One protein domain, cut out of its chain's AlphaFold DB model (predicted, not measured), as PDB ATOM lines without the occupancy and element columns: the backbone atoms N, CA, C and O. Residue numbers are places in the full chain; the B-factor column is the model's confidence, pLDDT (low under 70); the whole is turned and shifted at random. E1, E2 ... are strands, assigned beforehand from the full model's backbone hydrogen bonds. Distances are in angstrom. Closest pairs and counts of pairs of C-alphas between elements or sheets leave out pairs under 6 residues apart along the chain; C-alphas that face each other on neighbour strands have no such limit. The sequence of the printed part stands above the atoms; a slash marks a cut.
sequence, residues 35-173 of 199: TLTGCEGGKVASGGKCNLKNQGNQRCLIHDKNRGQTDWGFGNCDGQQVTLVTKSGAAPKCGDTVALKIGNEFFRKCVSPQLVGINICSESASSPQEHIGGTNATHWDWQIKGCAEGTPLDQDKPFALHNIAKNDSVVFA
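Overview. This is residues 35 to 173 of the 199 residues of an uncharacterized protein of Polyangiaceae bacterium (UniProt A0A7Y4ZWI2). Which shape? With little regular structure, E1, E2, E5, E6, E9 and E10 form a loose, nearly closed ring, with E7 and E8 branching off E6 and hairpin E3 and E4 beside E2. Which parts? Ten named strands, E1 to E10, hold 48 of 139 printed residues, all strand, antiparallel. It is compact, radius of gyration of the C-alphas 14.0 A, spanning 37 by 31 by 26 A.

Arrangement. What pairs first? E1, residues 35-37, and E2, 49-54, are an antiparallel hairpin, N 35 and O 53 within hydrogen-bond range, 2.8 A. Do edges meet? The closest C-alphas of E1 and E10, residues 158-163, at Thr 35 and Pro 158, are 4.9 A apart.

Along the chain. Which others? E3 is residues 60-63, E4 72-75, E5 82-86, E6 97-102, E7 105-109, E8 120-124 and E9 142-145. Which anchors? C-alpha 35 is at (2.363, 42.964, 15.565) and C-alpha 163 at (18.234, 46.800, 12.841).

Size, cuts and confidence. Any cut? The printed part has none. Low confidence? Residues 65-72, 113-119, 135 and 168-173 have pLDDT under 70.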
ATOM      1  N   THR A  35       3.086  44.125  15.038       94.19
ATOM      2  CA  THR A  35       2.363  42.964  15.565       94.19
ATOM      3  C   THR A  35       2.418  41.844  14.540       94.19
ATOM      4  O   THR A  35       2.214  42.099  13.353       94.19
ATOM      5  N   LEU A  36       2.674  40.610  14.976       95.50
ATOM      6  CA  LEU A  36       2.480  39.437  14.128       95.50
ATOM      7  C   LEU A  36       1.039  38.963  14.273       95.50
ATOM      8  O   LEU A  36       0.599  38.711  15.389       95.50
ATOM      9  N   THR A  37       0.307  38.853  13.169       95.25
ATOM     10  CA  THR A  37      -1.122  38.501  13.183       95.25
ATOM     11  C   THR A  37      -1.414  37.379  12.190       95.25
ATOM     12  O   THR A  37      -0.723  37.256  11.177       95.25
ATOM     13  N   GLY A  38      -2.459  36.582  12.430       94.38
ATOM     14  CA  GLY A  38      -2.928  35.571  11.468       94.38
ATOM     15  C   GLY A  38      -1.867  34.535  11.082       94.38
ATOM     16  O   GLY A  38      -1.787  34.152   9.914       94.38
ATOM     17  N   CYS A  39      -1.026  34.132  12.036       95.31
ATOM     18  CA  CYS A  39       0.070  33.202  11.798       95.31
ATOM     19  C   CYS A  39      -0.434  31.804  11.407       95.31
ATOM     20  O   CYS A  39      -1.434  31.318  11.944       95.31
ATOM     21  N   GLU A  40       0.276  31.134  10.497       93.00
ATOM     22  CA  GLU A  40       0.038  29.728  10.165       93.00
ATOM     23  C   GLU A  40       0.122  28.871  11.442       93.00
ATOM     24  O   GLU A  40       1.085  28.942  12.205       93.00
ATOM     25  N   GLY A  41      -0.917  28.076  11.714       91.00
ATOM     26  CA  GLY A  41      -1.007  27.277  12.942       91.00
ATOM     27  C   GLY A  41      -1.340  28.066  14.218       91.00
ATOM     28  O   GLY A  41      -1.265  27.495  15.304       91.00
ATOM     29  N   GLY A  42      -1.711  29.347  14.108       93.31
ATOM     30  CA  GLY A  42      -2.234  30.161  15.214       93.31
ATOM     31  C   GLY A  42      -1.201  30.587  16.261       93.31
ATOM     32  O   GLY A  42      -1.577  31.022  17.347       93.31
ATOM     33  N   LYS A  43       0.093  30.434  15.967       94.50
ATOM     34  CA  LYS A  43       1.193  30.836  16.848       94.50
ATOM     35  C   LYS A  43       2.394  31.301  16.038       94.50
ATOM     36  O   LYS A  43       2.586  30.876  14.901       94.50
ATOM     37  N   VAL A  44       3.234  32.127  16.647       96.25
ATOM     38  CA  VAL A  44       4.505  32.533  16.045       96.25
ATOM     39  C   VAL A  44       5.506  31.379  16.157       96.25
ATOM     40  O   VAL A  44       5.721  30.818  17.232       96.25
ATOM     41  N   ALA A  45       6.126  31.016  15.039       96.75
ATOM     42  CA  ALA A  45       7.161  29.991  14.962       96.75
ATOM     43  C   ALA A  45       8.264  30.441  13.999       96.75
ATOM     44  O   ALA A  45       8.006  31.212  13.075       96.75
ATOM     45  N   SER A  46       9.488  29.945  14.192       96.75
ATOM     46  CA  SER A  46      10.572  30.201  13.239       96.75
ATOM     47  C   SER A  46      10.258  29.518  11.916       96.75
ATOM     48  O   SER A  46       9.829  28.366  11.892       96.75
ATOM     49  N   GLY A  47      10.397  30.253  10.815       95.25
ATOM     50  CA  GLY A  47       9.995  29.775   9.493       95.25
ATOM     51  C   GLY A  47       8.480  29.799   9.243       95.25
ATOM     52  O   GLY A  47       8.063  29.627   8.100       95.25
ATOM     53  N   GLY A  48       7.658  30.048  10.269       95.50
ATOM     54  CA  GLY A  48       6.210  30.175  10.132       95.50
ATOM     55  C   GLY A  48       5.826  31.466   9.415       95.50
ATOM     56  O   GLY A  48       6.506  32.489   9.555       95.50
ATOM     57  N   LYS A  49       4.742  31.433   8.634       95.31
ATOM     58  CA  LYS A  49       4.237  32.638   7.969       95.31
ATOM     59  C   LYS A  49       3.216  33.356   8.834       95.31
ATOM     60  O   LYS A  49       2.310  32.741   9.386       95.31
ATOM     61  N   CYS A  50       3.330  34.672   8.886       96.25
ATOM     62  CA  CYS A  50       2.409  35.578   9.551       96.25
ATOM     63  C   CYS A  50       2.185  36.820   8.681       96.25
ATOM     64  O   CYS A  50       2.845  37.043   7.662       96.25
ATOM     65  N   ASN A  51       1.276  37.673   9.132       94.62
ATOM     66  CA  ASN A  51       1.240  39.073   8.747       94.62
ATOM     67  C   ASN A  51       2.057  39.911   9.722       94.62
ATOM     68  O   ASN A  51       1.949  39.703  10.926       94.62
ATOM     69  N   LEU A  52       2.824  40.879   9.220       92.56
ATOM     70  CA  LEU A  52       3.505  41.874  10.049       92.56
ATOM     71  C   LEU A  52       2.758  43.205   9.948       92.56
ATOM     72  O   LEU A  52       2.921  43.959   8.988       92.56
ATOM     73  N   LYS A  53       1.898  43.472  10.929       90.81
ATOM     74  CA  LYS A  53       1.005  44.631  10.965       90.81
ATOM     75  C   LYS A  53       1.645  45.798  11.704       90.81
ATOM     76  O   LYS A  53       2.129  45.636  12.821       90.81
ATOM     77  N   ASN A  54       1.585  46.985  11.110       85.94
ATOM     78  CA  ASN A  54       1.916  48.228  11.788       85.94
ATOM     79  C   ASN A  54       0.673  48.782  12.504       85.94
ATOM     80  O   ASN A  54      -0.364  49.026  11.888       85.94
ATOM     81  N   GLN A  55       0.771  49.006  13.810       85.00
ATOM     82  CA  GLN A  55      -0.322  49.494  14.649       85.00
ATOM     83  C   GLN A  55      -0.635  50.976  14.418       85.00
ATOM     84  O   GLN A  55      -1.776  51.396  14.601       85.00
ATOM     85  N   GLY A  56       0.337  51.769  13.963       78.56
ATOM     86  CA  GLY A  56       0.149  53.199  13.722       78.56
ATOM     87  C   GLY A  56      -0.749  53.494  12.521       78.56
ATOM     88  O   GLY A  56      -1.568  54.405  12.579       78.56
ATOM     89  N   ASN A  57      -0.626  52.720  11.438       76.44
ATOM     90  CA  ASN A  57      -1.438  52.905  10.228       76.44
ATOM     91  C   ASN A  57      -2.431  51.761   9.952       76.44
ATOM     92  O   ASN A  57      -3.188  51.844   8.989       76.44
ATOM     93  N   GLN A  58      -2.431  50.709  10.777       85.19
ATOM     94  CA  GLN A  58      -3.279  49.519  10.644       85.19
ATOM     95  C   GLN A  58      -3.079  48.726   9.335       85.19
ATOM     96  O   GLN A  58      -3.957  47.960   8.939       85.19
ATOM     97  N   ARG A  59      -1.924  48.871   8.674       84.88
ATOM     98  CA  ARG A  59      -1.571  48.182   7.420       84.88
ATOM     99  C   ARG A  59      -0.513  47.114   7.665       84.88
ATOM    100  O   ARG A  59       0.290  47.230   8.591       84.88
ATOM    101  N   CYS A  60      -0.488  46.100   6.810       86.94
ATOM    102  CA  CYS A  60       0.540  45.069   6.845       86.94
ATOM    103  C   CYS A  60       1.691  45.387   5.903       86.94
ATOM    104  O   CYS A  60       1.494  45.987   4.844       86.94
ATOM    105  N   LEU A  61       2.888  44.972   6.311       84.50
ATOM    106  CA  LEU A  61       4.045  44.938   5.437       84.50
ATOM    107  C   LEU A  61       3.783  43.912   4.331       84.50
ATOM    108  O   LEU A  61       3.475  42.754   4.620       84.50
ATOM    109  N   ILE A  62       3.881  44.353   3.083       83.06
ATOM    110  CA  ILE A  62       3.668  43.523   1.895       83.06
ATOM    111  C   ILE A  62       4.862  43.623   0.954       83.06
ATOM    112  O   ILE A  62       5.606  44.608   0.985       83.06
ATOM    113  N   HIS A  63       4.994  42.628   0.081       78.38
ATOM    114  CA  HIS A  63       5.891  42.707  -1.068       78.38
ATOM    115  C   HIS A  63       5.268  43.585  -2.162       78.38
ATOM    116  O   HIS A  63       4.249  43.202  -2.741       78.38
ATOM    117  N   ASP A  64       5.841  44.761  -2.440       72.75
ATOM    118  CA  ASP A  64       5.387  45.636  -3.535       72.75
ATOM    119  C   ASP A  64       6.361  45.583  -4.717       72.75
ATOM    120  O   ASP A  64       7.408  46.221  -4.697       72.75
ATOM    121  N   LYS A  65       5.987  44.856  -5.776       62.16
ATOM    122  CA  LYS A  65       6.820  44.609  -6.971       62.16
ATOM    123  C   LYS A  65       6.917  45.795  -7.944       62.16
ATOM    124  O   LYS A  65       7.284  45.610  -9.109       62.16
ATOM    125  N   ASN A  66       6.532  47.003  -7.540       56.06
ATOM    126  CA  ASN A  66       6.585  48.167  -8.421       56.06
ATOM    127  C   ASN A  66       8.026  48.485  -8.872       56.06
ATOM    128  O   ASN A  66       8.958  48.579  -8.075       56.06
ATOM    129  N   ARG A  67       8.208  48.687 -10.187       41.91
ATOM    130  CA  ARG A  67       9.520  48.913 -10.819       41.91
ATOM    131  C   ARG A  67      10.205  50.174 -10.276       41.91
ATOM    132  O   ARG A  67       9.691  51.278 -10.438       41.91
ATOM    133  N   GLY A  68      11.410  50.003  -9.727       45.12
ATOM    134  CA  GLY A  68      12.342  51.092  -9.395       45.12
ATOM    135  C   GLY A  68      12.501  51.409  -7.906       45.12
ATOM    136  O   GLY A  68      13.196  52.368  -7.579       45.12
ATOM    137  N   GLN A  69      11.881  50.642  -7.006       49.69
ATOM    138  CA  GLN A  69      12.066  50.743  -5.555       49.69
ATOM    139  C   GLN A  69      12.141  49.353  -4.942       49.69
ATOM    140  O   GLN A  69      11.622  48.398  -5.510       49.69
ATOM    141  N   THR A  70      12.784  49.241  -3.786       53.09
ATOM    142  CA  THR A  70      12.907  47.954  -3.107       53.09
ATOM    143  C   THR A  70      11.631  47.625  -2.348       53.09
ATOM    144  O   THR A  70      11.410  48.119  -1.248       53.09
ATOM    145  N   ASP A  71      10.780  46.846  -3.014       62.88
ATOM    146  CA  ASP A  71       9.998  45.686  -2.562       62.88
ATOM    147  C   ASP A  71       9.181  45.731  -1.259       62.88
ATOM    148  O   ASP A  71       8.563  44.726  -0.912       62.88
ATOM    149  N   TRP A  72       9.096  46.850  -0.541       69.25
ATOM    150  CA  TRP A  72       8.254  47.002   0.650       69.25
ATOM    151  C   TRP A  72       7.114  47.981   0.406       69.25
ATOM    152  O   TRP A  72       7.320  49.149   0.070       69.25
ATOM    153  N   GLY A  73       5.898  47.508   0.659       71.12
ATOM    154  CA  GLY A  73       4.687  48.312   0.649       71.12
ATOM    155  C   GLY A  73       3.879  48.158   1.931       71.12
ATOM    156  O   GLY A  73       4.168  47.323   2.789       71.12
ATOM    157  N   PHE A  74       2.819  48.960   2.031       78.25
ATOM    158  CA  PHE A  74       1.813  48.845   3.083       78.25
ATOM    159  C   PHE A  74       0.452  48.549   2.472       78.25
ATOM    160  O   PHE A  74      -0.173  49.407   1.842       78.25
ATOM    161  N   GLY A  75      -0.014  47.327   2.685       79.88
ATOM    162  CA  GLY A  75      -1.255  46.817   2.128       79.88
ATOM    163  C   GLY A  75      -2.290  46.480   3.186       79.88
ATOM    164  O   GLY A  75      -2.100  46.676   4.390       79.88
ATOM    165  N   ASN A  76      -3.401  45.936   2.706       87.56
ATOM    166  CA  ASN A  76      -4.261  45.115   3.545       87.56
ATOM    167  C   ASN A  76      -3.474  43.884   4.028       87.56
ATOM    168  O   ASN A  76      -2.488  43.480   3.411       87.56
ATOM    169  N   CYS A  77      -3.914  43.287   5.128       85.50
ATOM    170  CA  CYS A  77      -3.311  42.084   5.703       85.50
ATOM    171  C   CYS A  77      -3.822  40.810   5.008       85.50
ATOM    172  O   CYS A  77      -4.298  39.884   5.664       85.50
ATOM    173  N   ASP A  78      -3.772  40.807   3.675       81.81
ATOM    174  CA  ASP A  78      -4.321  39.744   2.836       81.81
ATOM    175  C   ASP A  78      -3.258  38.651   2.609       81.81
ATOM    176  O   ASP A  78      -2.215  38.885   1.990       81.81
ATOM    177  N   GLY A  79      -3.531  37.441   3.115       76.00
ATOM    178  CA  GLY A  79      -2.590  36.309   3.122       76.00
ATOM    179  C   GLY A  79      -1.469  36.459   4.156       76.00
ATOM    180  O   GLY A  79      -1.369  37.489   4.803       76.00
ATOM    181  N   GLN A  80      -0.634  35.434   4.353       73.88
ATOM    182  CA  GLN A  80       0.565  35.510   5.201       73.88
ATOM    183  C   GLN A  80       1.812  35.683   4.330       73.88
ATOM    184  O   GLN A  80       2.195  34.764   3.603       73.88
ATOM    185  N   GLN A  81       2.449  36.852   4.395       80.06
ATOM    186  CA  GLN A  81       3.596  37.166   3.532       80.06
ATOM    187  C   GLN A  81       4.940  37.157   4.251       80.06
ATOM    188  O   GLN A  81       5.962  37.047   3.580       80.06
ATOM    189  N   VAL A  82       4.946  37.272   5.582       91.62
ATOM    190  CA  VAL A  82       6.161  37.500   6.363       91.62
ATOM    191  C   VAL A  82       6.564  36.250   7.124       91.62
ATOM    192  O   VAL A  82       5.743  35.619   7.781       91.62
ATOM    193  N   THR A  83       7.855  35.950   7.104       94.75
ATOM    194  CA  THR A  83       8.469  34.896   7.901       94.75
ATOM    195  C   THR A  83       9.625  35.473   8.706       94.75
ATOM    196  O   THR A  83      10.500  36.143   8.154       94.75
ATOM    197  N   LEU A  84       9.647  35.183  10.008       95.56
ATOM    198  CA  LEU A  84      10.823  35.383  10.852       95.56
ATOM    199  C   LEU A  84      11.543  34.044  10.996       95.56
ATOM    200  O   LEU A  84      10.935  33.046  11.382       95.56
ATOM    201  N   VAL A  85      12.833  34.014  10.690       96.69
ATOM    202  CA  VAL A  85      13.691  32.843  10.898       96.69
ATOM    203  C   VAL A  85      14.654  33.167  12.028       96.69
ATOM    204  O   VAL A  85      15.265  34.227  12.016       96.69
ATOM    205  N   THR A  86      14.790  32.269  12.997       96.50
ATOM    206  CA  THR A  86      15.787  32.330  14.078       96.50
ATOM    207  C   THR A  86      16.995  31.459  13.729       96.50
ATOM    208  O   THR A  86      16.838  30.422  13.081       96.50
ATOM    209  N   LYS A  87      18.202  31.823  14.191       93.31
ATOM    210  CA  LYS A  87      19.415  31.003  13.971       93.31
ATOM    211  C   LYS A  87      19.288  29.588  14.540       93.31
ATOM    212  O   LYS A  87      19.810  28.641  13.966       93.31
ATOM    213  N   SER A  88      18.595  29.446  15.669       93.94
ATOM    214  CA  SER A  88      18.400  28.166  16.357       93.94
ATOM    215  C   SER A  88      17.301  27.293  15.745       93.94
ATOM    216  O   SER A  88      17.178  26.131  16.119       93.94
ATOM    217  N   GLY A  89      16.452  27.847  14.872       94.69
ATOM    218  CA  GLY A  89      15.223  27.191  14.415       94.69
ATOM    219  C   GLY A  89      14.103  27.135  15.467       94.69
ATOM    220  O   GLY A  89      12.996  26.705  15.154       94.69
ATOM    221  N   ALA A  90      14.345  27.588  16.703       96.50
ATOM    222  CA  ALA A  90      13.331  27.638  17.754       96.50
ATOM    223  C   ALA A  90      12.356  28.809  17.552       96.50
ATOM    224  O   ALA A  90      12.653  29.751  16.820       96.50
ATOM    225  N   ALA A  91      11.200  28.773  18.222       96.69
ATOM    226  CA  ALA A  91      10.252  29.887  18.200       96.69
ATOM    227  C   ALA A  91      10.936  31.209  18.628       96.69
ATOM    228  O   ALA A  91      11.691  31.182  19.605       96.69
ATOM    229  N   PRO A  92      10.680  32.332  17.928       97.25
ATOM    230  CA  PRO A  92      11.288  33.617  18.247       97.25
ATOM    231  C   PRO A  92      10.945  34.092  19.657       97.25
ATOM    232  O   PRO A  92       9.813  33.934  20.126       97.25
ATOM    233  N   LYS A  93      11.918  34.720  20.308       97.69
ATOM    234  CA  LYS A  93      11.798  35.355  21.619       97.69
ATOM    235  C   LYS A  93      12.234  36.810  21.554       97.69
ATOM    236  O   LYS A  93      12.951  37.226  20.644       97.69
ATOM    237  N   CYS A  94      11.832  37.591  22.547       95.56
ATOM    238  CA  CYS A  94      12.374  38.930  22.704       95.56
ATOM    239  C   CYS A  94      13.887  38.882  22.940       95.56
ATOM    240  O   CYS A  94      14.364  38.057  23.720       95.56
ATOM    241  N   GLY A  95      14.625  39.777  22.291       94.31
ATOM    242  CA  GLY A  95      16.086  39.800  22.283       94.31
ATOM    243  C   GLY A  95      16.710  39.010  21.131       94.31
ATOM    244  O   GLY A  95      17.842  39.321  20.753       94.31
ATOM    245  N   ASP A  96      15.983  38.066  20.516       96.94
ATOM    246  CA  ASP A  96      16.510  37.271  19.405       96.94
ATOM    247  C   ASP A  96      16.825  38.143  18.187       96.94
ATOM    248  O   ASP A  96      16.060  39.040  17.816       96.94
ATOM    249  N   THR A  97      17.925  37.803  17.514       95.19
ATOM    250  CA  THR A  97      18.212  38.249  16.151       95.19
ATOM    251  C   THR A  97      17.604  37.274  15.146       95.19
ATOM    252  O   THR A  97      17.836  36.064  15.202       95.19
ATOM    253  N   VAL A  98      16.844  37.811  14.198       95.69
ATOM    254  CA  VAL A  98      16.092  37.073  13.189       95.69
ATOM    255  C   VAL A  98      16.430  37.546  11.782       95.69
ATOM    256  O   VAL A  98      16.774  38.707  11.549       95.69
ATOM    257  N   ALA A  99      16.290  36.631  10.828       95.19
ATOM    258  CA  ALA A  99      16.213  36.965   9.419       95.19
ATOM    259  C   ALA A  99      14.746  37.175   9.032       95.19
ATOM    260  O   ALA A  99      13.894  36.322   9.292       95.19
ATOM    261  N   LEU A 100      14.460  38.319   8.413       93.12
ATOM    262  CA  LEU A 100      13.131  38.687   7.938       93.12
ATOM    263  C   LEU A 100      13.000  38.298   6.468       93.12
ATOM    264  O   LEU A 100      13.815  38.709   5.643       93.12
ATOM    265  N   LYS A 101      11.964  37.535   6.135       91.19
ATOM    266  CA  LYS A 101      11.660  37.112   4.768       91.19
ATOM    267  C   LYS A 101      10.256  37.563   4.381       91.19
ATOM    268  O   LYS A 101       9.338  37.429   5.187       91.19
ATOM    269  N   ILE A 102      10.087  38.061   3.157       87.44
ATOM    270  CA  ILE A 102       8.773  38.339   2.561       87.44
ATOM    271  C   ILE A 102       8.693  37.624   1.217       87.44
ATOM    272  O   ILE A 102       9.569  37.782   0.365       87.44
ATOM    273  N   GLY A 103       7.679  36.778   1.032       84.38
ATOM    274  CA  GLY A 103       7.624  35.893  -0.132       84.38
ATOM    275  C   GLY A 103       8.855  34.978  -0.199       84.38
ATOM    276  O   GLY A 103       9.063  34.154   0.691       84.38
ATOM    277  N   ASN A 104       9.672  35.123  -1.247       84.56
ATOM    278  CA  ASN A 104      10.890  34.327  -1.462       84.56
ATOM    279  C   ASN A 104      12.195  35.083  -1.174       84.56
ATOM    280  O   ASN A 104      13.270  34.539  -1.413       84.56
ATOM    281  N   GLU A 105      12.112  36.292  -0.629       87.94
ATOM    282  CA  GLU A 105      13.262  37.181  -0.488       87.94
ATOM    283  C   GLU A 105      13.537  37.489   0.975       87.94
ATOM    284  O   GLU A 105      12.615  37.750   1.751       87.94
ATOM    285  N   PHE A 106      14.812  37.448   1.351       89.38
ATOM    286  CA  PHE A 106      15.272  37.935   2.642       89.38
ATOM    287  C   PHE A 106      15.547  39.426   2.560       89.38
ATOM    288  O   PHE A 106      16.017  39.930   1.544       89.38
ATOM    289  N   PHE A 107      15.258  40.126   3.647       85.62
ATOM    290  CA  PHE A 107      15.385  41.569   3.715       85.62
ATOM    291  C   PHE A 107      16.389  41.979   4.776       85.62
ATOM    292  O   PHE A 107      16.399  41.449   5.888       85.62
ATOM    293  N   ARG A 108      17.211  42.962   4.430       84.06
ATOM    294  CA  ARG A 108      18.319  43.477   5.246       84.06
ATOM    295  C   ARG A 108      18.536  44.956   4.978       84.06
ATOM    296  O   ARG A 108      17.981  45.487   4.018       84.06
ATOM    297  N   LYS A 109      19.383  45.639   5.750       76.25
ATOM    298  CA  LYS A 109      19.819  46.980   5.326       76.25
ATOM    299  C   LYS A 109      20.697  46.863   4.080       76.25
ATOM    300  O   LYS A 109      21.488  45.928   3.928       76.25
ATOM    301  N   CYS A 110      20.541  47.808   3.158       74.81
ATOM    302  CA  CYS A 110      21.376  47.824   1.965       74.81
ATOM    303  C   CYS A 110      22.844  48.059   2.332       74.81
ATOM    304  O   CYS A 110      23.150  48.852   3.223       74.81
ATOM    305  N   VAL A 111      23.757  47.386   1.619       71.94
ATOM    306  CA  VAL A 111      25.207  47.625   1.767       71.94
ATOM    307  C   VAL A 111      25.520  49.080   1.424       71.94
ATOM    308  O   VAL A 111      26.160  49.788   2.200       71.94
ATOM    309  N   SER A 112      25.002  49.519   0.277       70.19
ATOM    310  CA  SER A 112      25.053  50.899  -0.183       70.19
ATOM    311  C   SER A 112      23.704  51.556   0.092       70.19
ATOM    312  O   SER A 112      22.694  51.039  -0.391       70.19
ATOM    313  N   PRO A 113      23.662  52.674   0.837       67.56
ATOM    314  CA  PRO A 113      22.427  53.403   1.064       67.56
ATOM    315  C   PRO A 113      21.715  53.742  -0.245       67.56
ATOM    316  O   PRO A 113      22.341  54.200  -1.204       67.56
ATOM    317  N   GLN A 114      20.403  53.521  -0.287       57.59
ATOM    318  CA  GLN A 114      19.610  53.910  -1.449       57.59
ATOM    319  C   GLN A 114      19.524  55.433  -1.572       57.59
ATOM    320  O   GLN A 114      19.404  56.152  -0.579       57.59
ATOM    321  N   LEU A 115      19.541  55.928  -2.813       53.53
ATOM    322  CA  LEU A 115      19.427  57.361  -3.099       53.53
ATOM    323  C   LEU A 115      17.998  57.897  -2.887       53.53
ATOM    324  O   LEU A 115      17.809  59.085  -2.627       53.53
ATOM    325  N   VAL A 116      16.997  57.019  -2.997       51.62
ATOM    326  CA  VAL A 116      15.565  57.288  -2.815       51.62
ATOM    327  C   VAL A 116      14.895  56.061  -2.193       51.62
ATOM    328  O   VAL A 116      15.353  54.946  -2.409       51.62
ATOM    329  N   GLY A 117      13.786  56.243  -1.474       54.50
ATOM    330  CA  GLY A 117      13.050  55.114  -0.884       54.50
ATOM    331  C   GLY A 117      13.543  54.694   0.502       54.50
ATOM    332  O   GLY A 117      14.196  55.472   1.189       54.50
ATOM    333  N   ILE A 118      13.153  53.489   0.925       60.62
ATOM    334  CA  ILE A 118      13.522  52.900   2.219       60.62
ATOM    335  C   ILE A 118      14.871  52.197   2.048       60.62
ATOM    336  O   ILE A 118      15.036  51.419   1.116       60.62
ATOM    337  N   ASN A 119      15.826  52.433   2.953       69.44
ATOM    338  CA  ASN A 119      17.175  51.865   2.867       69.44
ATOM    339  C   ASN A 119      17.237  50.371   3.261       69.44
ATOM    340  O   ASN A 119      17.967  49.985   4.172       69.44
ATOM    341  N   ILE A 120      16.419  49.533   2.632       76.75
ATOM    342  CA  ILE A 120      16.291  48.098   2.896       76.75
ATOM    343  C   ILE A 120      16.357  47.375   1.558       76.75
ATOM    344  O   ILE A 120      15.745  47.810   0.591       76.75
ATOM    345  N   CYS A 121      17.133  46.299   1.502       78.50
ATOM    346  CA  CYS A 121      17.406  45.528   0.302       78.50
ATOM    347  C   CYS A 121      16.795  44.131   0.420       78.50
ATOM    348  O   CYS A 121      16.915  43.506   1.476       78.50
ATOM    349  N   SER A 122      16.158  43.670  -0.657       82.62
ATOM    350  CA  SER A 122      15.717  42.291  -0.860       82.62
ATOM    351  C   SER A 122      16.835  41.466  -1.487       82.62
ATOM    352  O   SER A 122      17.628  41.961  -2.290       82.62
ATOM    353  N   GLU A 123      16.884  40.189  -1.133       83.75
ATOM    354  CA  GLU A 123      17.767  39.226  -1.764       83.75
ATOM    355  C   GLU A 123      17.094  37.859  -1.851       83.75
ATOM    356  O   GLU A 123      16.629  37.291  -0.859       83.75
ATOM    357  N   SER A 124      17.029  37.327  -3.069       84.19
ATOM    358  CA  SER A 124      16.533  35.978  -3.306       84.19
ATOM    359  C   SER A 124      17.561  34.961  -2.809       84.19
ATOM    360  O   SER A 124      18.629  34.809  -3.400       84.19
ATOM    361  N   ALA A 125      17.223  34.228  -1.748       85.94
ATOM    362  CA  ALA A 125      18.045  33.139  -1.231       85.94
ATOM    363  C   ALA A 125      17.175  32.001  -0.681       85.94
ATOM    364  O   ALA A 125      16.067  32.210  -0.183       85.94
ATOM    365  N   SER A 126      17.693  30.773  -0.747       86.88
ATOM    366  CA  SER A 126      17.025  29.593  -0.180       86.88
ATOM    367  C   SER A 126      17.103  29.545   1.350       86.88
ATOM    368  O   SER A 126      16.259  28.917   1.985       86.88
ATOM    369  N   SER A 127      18.089  30.222   1.948       91.25
ATOM    370  CA  SER A 127      18.321  30.286   3.394       91.25
ATOM    371  C   SER A 127      18.979  31.617   3.802       91.25
ATOM    372  O   SER A 127      19.575  32.282   2.949       91.25
ATOM    373  N   PRO A 128      18.874  32.034   5.082       91.88
ATOM    374  CA  PRO A 128      19.622  33.179   5.596       91.88
ATOM    375  C   PRO A 128      21.136  32.965   5.458       91.88
ATOM    376  O   PRO A 128      21.619  31.847   5.613       91.88
ATOM    377  N   GLN A 129      21.894  34.034   5.214       89.94
ATOM    378  CA  GLN A 129      23.341  33.972   4.993       89.94
ATOM    379  C   GLN A 129      24.064  34.891   5.984       89.94
ATOM    380  O   GLN A 129      23.607  36.003   6.262       89.94
ATOM    381  N   GLU A 130      25.196  34.430   6.521       87.81
ATOM    382  CA  GLU A 130      26.064  35.218   7.417       87.81
ATOM    383  C   GLU A 130      26.866  36.279   6.648       87.81
ATOM    384  O   GLU A 130      27.144  37.350   7.177       87.81
ATOM    385  N   HIS A 131      27.191  36.006   5.383       82.12
ATOM    386  CA  HIS A 131      27.880  36.929   4.485       82.12
ATOM    387  C   HIS A 131      27.213  36.922   3.125       82.12
ATOM    388  O   HIS A 131      26.880  35.867   2.584       82.12
ATOM    389  N   ILE A 132      27.048  38.112   2.571       77.44
ATOM    390  CA  ILE A 132      26.261  38.330   1.370       77.44
ATOM    391  C   ILE A 132      27.147  38.940   0.296       77.44
ATOM    392  O   ILE A 132      27.694  40.031   0.479       77.44
ATOM    393  N   GLY A 133      27.316  38.223  -0.815       73.38
ATOM    394  CA  GLY A 133      28.107  38.690  -1.958       73.38
ATOM    395  C   GLY A 133      29.547  39.088  -1.605       73.38
ATOM    396  O   GLY A 133      30.066  40.042  -2.173       73.38
ATOM    397  N   GLY A 134      30.174  38.419  -0.626       72.25
ATOM    398  CA  GLY A 134      31.532  38.741  -0.166       72.25
ATOM    399  C   GLY A 134      31.643  40.014   0.684       72.25
ATOM    400  O   GLY A 134      32.748  40.492   0.928       72.25
ATOM    401  N   THR A 135      30.517  40.573   1.135       69.75
ATOM    402  CA  THR A 135      30.473  41.717   2.055       69.75
ATOM    403  C   THR A 135      30.198  41.259   3.491       69.75
ATOM    404  O   THR A 135      29.631  40.188   3.709       69.75
ATOM    405  N   ASN A 136      30.525  42.099   4.480       72.25
ATOM    406  CA  ASN A 136      30.202  41.858   5.897       72.25
ATOM    407  C   ASN A 136      28.696  42.002   6.224       72.25
ATOM    408  O   ASN A 136      28.327  41.987   7.395       72.25
ATOM    409  N   ALA A 137      27.825  42.193   5.225       75.62
ATOM    410  CA  ALA A 137      26.382  42.264   5.431       75.62
ATOM    411  C   ALA A 137      25.771  40.859   5.580       75.62
ATOM    412  O   ALA A 137      26.202  39.919   4.911       75.62
ATOM    413  N   THR A 138      24.736  40.741   6.416       87.75
ATOM    414  CA  THR A 138      24.058  39.479   6.742       87.75
ATOM    415  C   THR A 138      22.533  39.604   6.626       87.75
ATOM    416  O   THR A 138      21.984  40.702   6.623       87.75
ATOM    417  N   HIS A 139      21.828  38.472   6.525       91.25
ATOM    418  CA  HIS A 139      20.371  38.421   6.700       91.25
ATOM    419  C   HIS A 139      19.951  38.524   8.179       91.25
ATOM    420  O   HIS A 139      18.784  38.783   8.463       91.25
ATOM    421  N   TRP A 140      20.881  38.345   9.122       92.81
ATOM    422  CA  TRP A 140      20.652  38.379  10.572       92.81
ATOM    423  C   TRP A 140      20.724  39.794  11.138       92.81
ATOM    424  O   TRP A 140      21.510  40.096  12.030       92.81
ATOM    425  N   ASP A 141      19.899  40.665  10.582       87.81
ATOM    426  CA  ASP A 141      20.011  42.104  10.782       87.81
ATOM    427  C   ASP A 141      18.967  42.656  11.757       87.81
ATOM    428  O   ASP A 141      19.084  43.807  12.168       87.81
ATOM    429  N   TRP A 142      17.955  41.872  12.136       90.38
ATOM    430  CA  TRP A 142      16.783  42.357  12.868       90.38
ATOM    431  C   TRP A 142      16.697  41.747  14.258       90.38
ATOM    432  O   TRP A 142      16.661  40.534  14.395       90.38
ATOM    433  N   GLN A 143      16.615  42.569  15.294       92.94
ATOM    434  CA  GLN A 143      16.424  42.154  16.674       92.94
ATOM    435  C   GLN A 143      15.002  42.462  17.139       92.94
ATOM    436  O   GLN A 143      14.488  43.560  16.923       92.94
ATOM    437  N   ILE A 144      14.380  41.499  17.816       93.94
ATOM    438  CA  ILE A 144      13.057  41.657  18.424       93.94
ATOM    439  C   ILE A 144      13.216  42.414  19.748       93.94
ATOM    440  O   ILE A 144      13.916  41.954  20.647       93.94
ATOM    441  N   LYS A 145      12.560  43.568  19.881       91.69
ATOM    442  CA  LYS A 145      12.582  44.419  21.086       91.69
ATOM    443  C   LYS A 145      11.165  44.795  21.535       91.69
ATOM    444  O   LYS A 145      10.185  44.443  20.886       91.69
ATOM    445  N   GLY A 146      11.050  45.547  22.633       87.94
ATOM    446  CA  GLY A 146       9.763  46.059  23.132       87.94
ATOM    447  C   GLY A 146       8.975  45.067  23.996       87.94
ATOM    448  O   GLY A 146       7.799  45.284  24.264       87.94
ATOM    449  N   CYS A 147       9.630  43.996  24.437       90.19
ATOM    450  CA  CYS A 147       9.130  42.953  25.330       90.19
ATOM    451  C   CYS A 147      10.241  42.547  26.321       90.19
ATOM    452  O   CYS A 147      11.384  42.995  26.196       90.19
ATOM    453  N   ALA A 148       9.915  41.730  27.325       92.62
ATOM    454  CA  ALA A 148      10.907  41.234  28.279       92.62
ATOM    455  C   ALA A 148      11.843  40.212  27.612       92.62
ATOM    456  O   ALA A 148      11.395  39.332  26.883       92.62
ATOM    457  N   GLU A 149      13.150  40.321  27.848       94.44
ATOM    458  CA  GLU A 149      14.146  39.455  27.209       94.44
ATOM    459  C   GLU A 149      13.876  37.964  27.476       94.44
ATOM    460  O   GLU A 149      13.518  37.560  28.584       94.44
ATOM    461  N   GLY A 150      14.014  37.138  26.437       95.50
ATOM    462  CA  GLY A 150      13.798  35.694  26.511       95.50
ATOM    463  C   GLY A 150      12.332  35.251  26.538       95.50
ATOM    464  O   GLY A 150      12.074  34.046  26.441       95.50
ATOM    465  N   THR A 151      11.359  36.168  26.617       96.25
ATOM    466  CA  THR A 151       9.942  35.788  26.524       96.25
ATOM    467  C   THR A 151       9.576  35.408  25.091       96.25
ATOM    468  O   THR A 151      10.008  36.106  24.169       96.25
ATOM    469  N   PRO A 152       8.766  34.354  24.877       96.25
ATOM    470  CA  PRO A 152       8.236  34.032  23.555       96.25
ATOM    471  C   PRO A 152       7.562  35.238  22.899       96.25
ATOM    472  O   PRO A 152       6.879  36.017  23.564       96.25
ATOM    473  N   LEU A 153       7.772  35.398  21.593       96.06
ATOM    474  CA  LEU A 153       7.040  36.384  20.816       96.06
ATOM    475  C   LEU A 153       5.634  35.844  20.539       96.06
ATOM    476  O   LEU A 153       5.468  34.916  19.751       96.06
ATOM    477  N   ASP A 154       4.628  36.425  21.181       95.00
ATOM    478  CA  ASP A 154       3.239  35.998  21.026       95.00
ATOM    479  C   ASP A 154       2.551  36.685  19.840       95.00
ATOM    480  O   ASP A 154       2.836  37.835  19.490       95.00
ATOM    481  N   GLN A 155       1.585  35.984  19.240       95.06
ATOM    482  CA  GLN A 155       0.712  36.578  18.231       95.06
ATOM    483  C   GLN A 155      -0.094  37.732  18.846       95.06
ATOM    484  O   GLN A 155      -0.465  37.701  20.019       95.06
ATOM    485  N   ASP A 156      -0.369  38.758  18.042       95.06
ATOM    486  CA  ASP A 156      -1.181  39.924  18.399       95.06
ATOM    487  C   ASP A 156      -0.607  40.767  19.561       95.06
ATOM    488  O   ASP A 156      -1.242  41.722  20.019       95.06
ATOM    489  N   LYS A 157       0.627  40.477  20.004       94.81
ATOM    490  CA  LYS A 157       1.372  41.304  20.956       94.81
ATOM    491  C   LYS A 157       2.290  42.296  20.240       94.81
ATOM    492  O   LYS A 157       2.955  41.928  19.268       94.81
ATOM    493  N   PRO A 158       2.309  43.562  20.693       93.06
ATOM    494  CA  PRO A 158       3.135  44.586  20.084       93.06
ATOM    495  C   PRO A 158       4.617  44.343  20.395       93.06
ATOM    496  O   PRO A 158       4.970  43.946  21.503       93.06
ATOM    497  N   PHE A 159       5.478  44.608  19.418       92.38
ATOM    498  CA  PHE A 159       6.933  44.554  19.543       92.38
ATOM    499  C   PHE A 159       7.601  45.581  18.608       92.38
ATOM    500  O   PHE A 159       6.936  46.284  17.838       92.38
ATOM    501  N   ALA A 160       8.925  45.681  18.690       88.75
ATOM    502  CA  ALA A 160       9.783  46.505  17.839       88.75
ATOM    503  C   ALA A 160      10.758  45.625  17.033       88.75
ATOM    504  O   ALA A 160      11.163  44.559  17.506       88.75
ATOM    505  N   LEU A 161      11.139  46.068  15.827       86.56
ATOM    506  CA  LEU A 161      12.077  45.364  14.944       86.56
ATOM    507  C   LEU A 161      13.301  46.237  14.679       86.56
ATOM    508  O   LEU A 161      13.348  47.040  13.748       86.56
ATOM    509  N   HIS A 162      14.330  45.999  15.473       85.06
ATOM    510  CA  HIS A 162      15.513  46.829  15.503       85.06
ATOM    511  C   HIS A 162      16.596  46.307  14.569       85.06
ATOM    512  O   HIS A 162      17.063  45.185  14.721       85.06
ATOM    513  N   ASN A 163      17.058  47.119  13.629       82.50
ATOM    514  CA  ASN A 163      18.234  46.800  12.841       82.50
ATOM    515  C   ASN A 163      19.523  46.951  13.658       82.50
ATOM    516  O   ASN A 163      19.931  48.070  13.973       82.50
ATOM    517  N   ILE A 164      20.206  45.841  13.930       83.75
ATOM    518  CA  ILE A 164      21.432  45.842  14.740       83.75
ATOM    519  C   ILE A 164      22.658  46.360  13.978       83.75
ATOM    520  O   ILE A 164      23.518  47.001  14.574       83.75
ATOM    521  N   ALA A 165      22.734  46.143  12.661       77.06
ATOM    522  CA  ALA A 165      23.897  46.523  11.857       77.06
ATOM    523  C   ALA A 165      24.057  48.047  11.723       77.06
ATOM    524  O   ALA A 165      25.172  48.555  11.580       77.06
ATOM    525  N   LYS A 166      22.943  48.785  11.744       70.44
ATOM    526  CA  LYS A 166      22.904  50.248  11.600       70.44
ATOM    527  C   LYS A 166      22.341  50.975  12.820       70.44
ATOM    528  O   LYS A 166      22.301  52.202  12.792       70.44
ATOM    529  N   ASN A 167      21.947  50.254  13.874       71.31
ATOM    530  CA  ASN A 167      21.278  50.810  15.055       71.31
ATOM    531  C   ASN A 167      20.086  51.706  14.655       71.31
ATOM    532  O   ASN A 167      20.030  52.902  14.964       71.31
ATOM    533  N   ASP A 168      19.174  51.118  13.883       64.81
ATOM    534  CA  ASP A 168      18.044  51.798  13.243       64.81
ATOM    535  C   ASP A 168      16.766  50.965  13.373       64.81
ATOM    536  O   ASP A 168      16.826  49.779  13.653       64.81
ATOM    537  N   SER A 169      15.599  51.559  13.166       62.12
ATOM    538  CA  SER A 169      14.315  50.851  13.217       62.12
ATOM    539  C   SER A 169      13.866  50.355  11.837       62.12
ATOM    540  O   SER A 169      14.296  50.865  10.798       62.12
ATOM    541  N   VAL A 170      12.916  49.413  11.803       62.09
ATOM    542  CA  VAL A 170      12.152  49.073  10.575       62.09
ATOM    543  C   VAL A 170      11.256  50.240  10.104       62.09
ATOM    544  O   VAL A 170      10.602  50.176   9.061       62.09
ATOM    545  N   VAL A 171      11.212  51.356  10.832       52.41
ATOM    546  CA  VAL A 171      10.223  52.407  10.624       52.41
ATOM    547  C   VAL A 171      10.675  53.388   9.530       52.41
ATOM    548  O   VAL A 171      11.469  54.290   9.755       52.41
ATOM    549  N   PHE A 172      10.096  53.200   8.337       52.69
ATOM    550  CA  PHE A 172       9.667  54.241   7.388       52.69
ATOM    551  C   PHE A 172      10.588  55.463   7.183       52.69
ATOM    552  O   PHE A 172      10.561  56.439   7.935       52.69
ATOM    553  N   ALA A 173      11.183  55.550   5.997       42.56
ATOM    554  CA  ALA A 173      11.326  56.843   5.336       42.56
ATOM    555  C   ALA A 173      11.463  56.655   3.830       42.56
ATOM    556  O   ALA A 173      12.553  56.447   3.325       42.56
TER     557      ALA A 173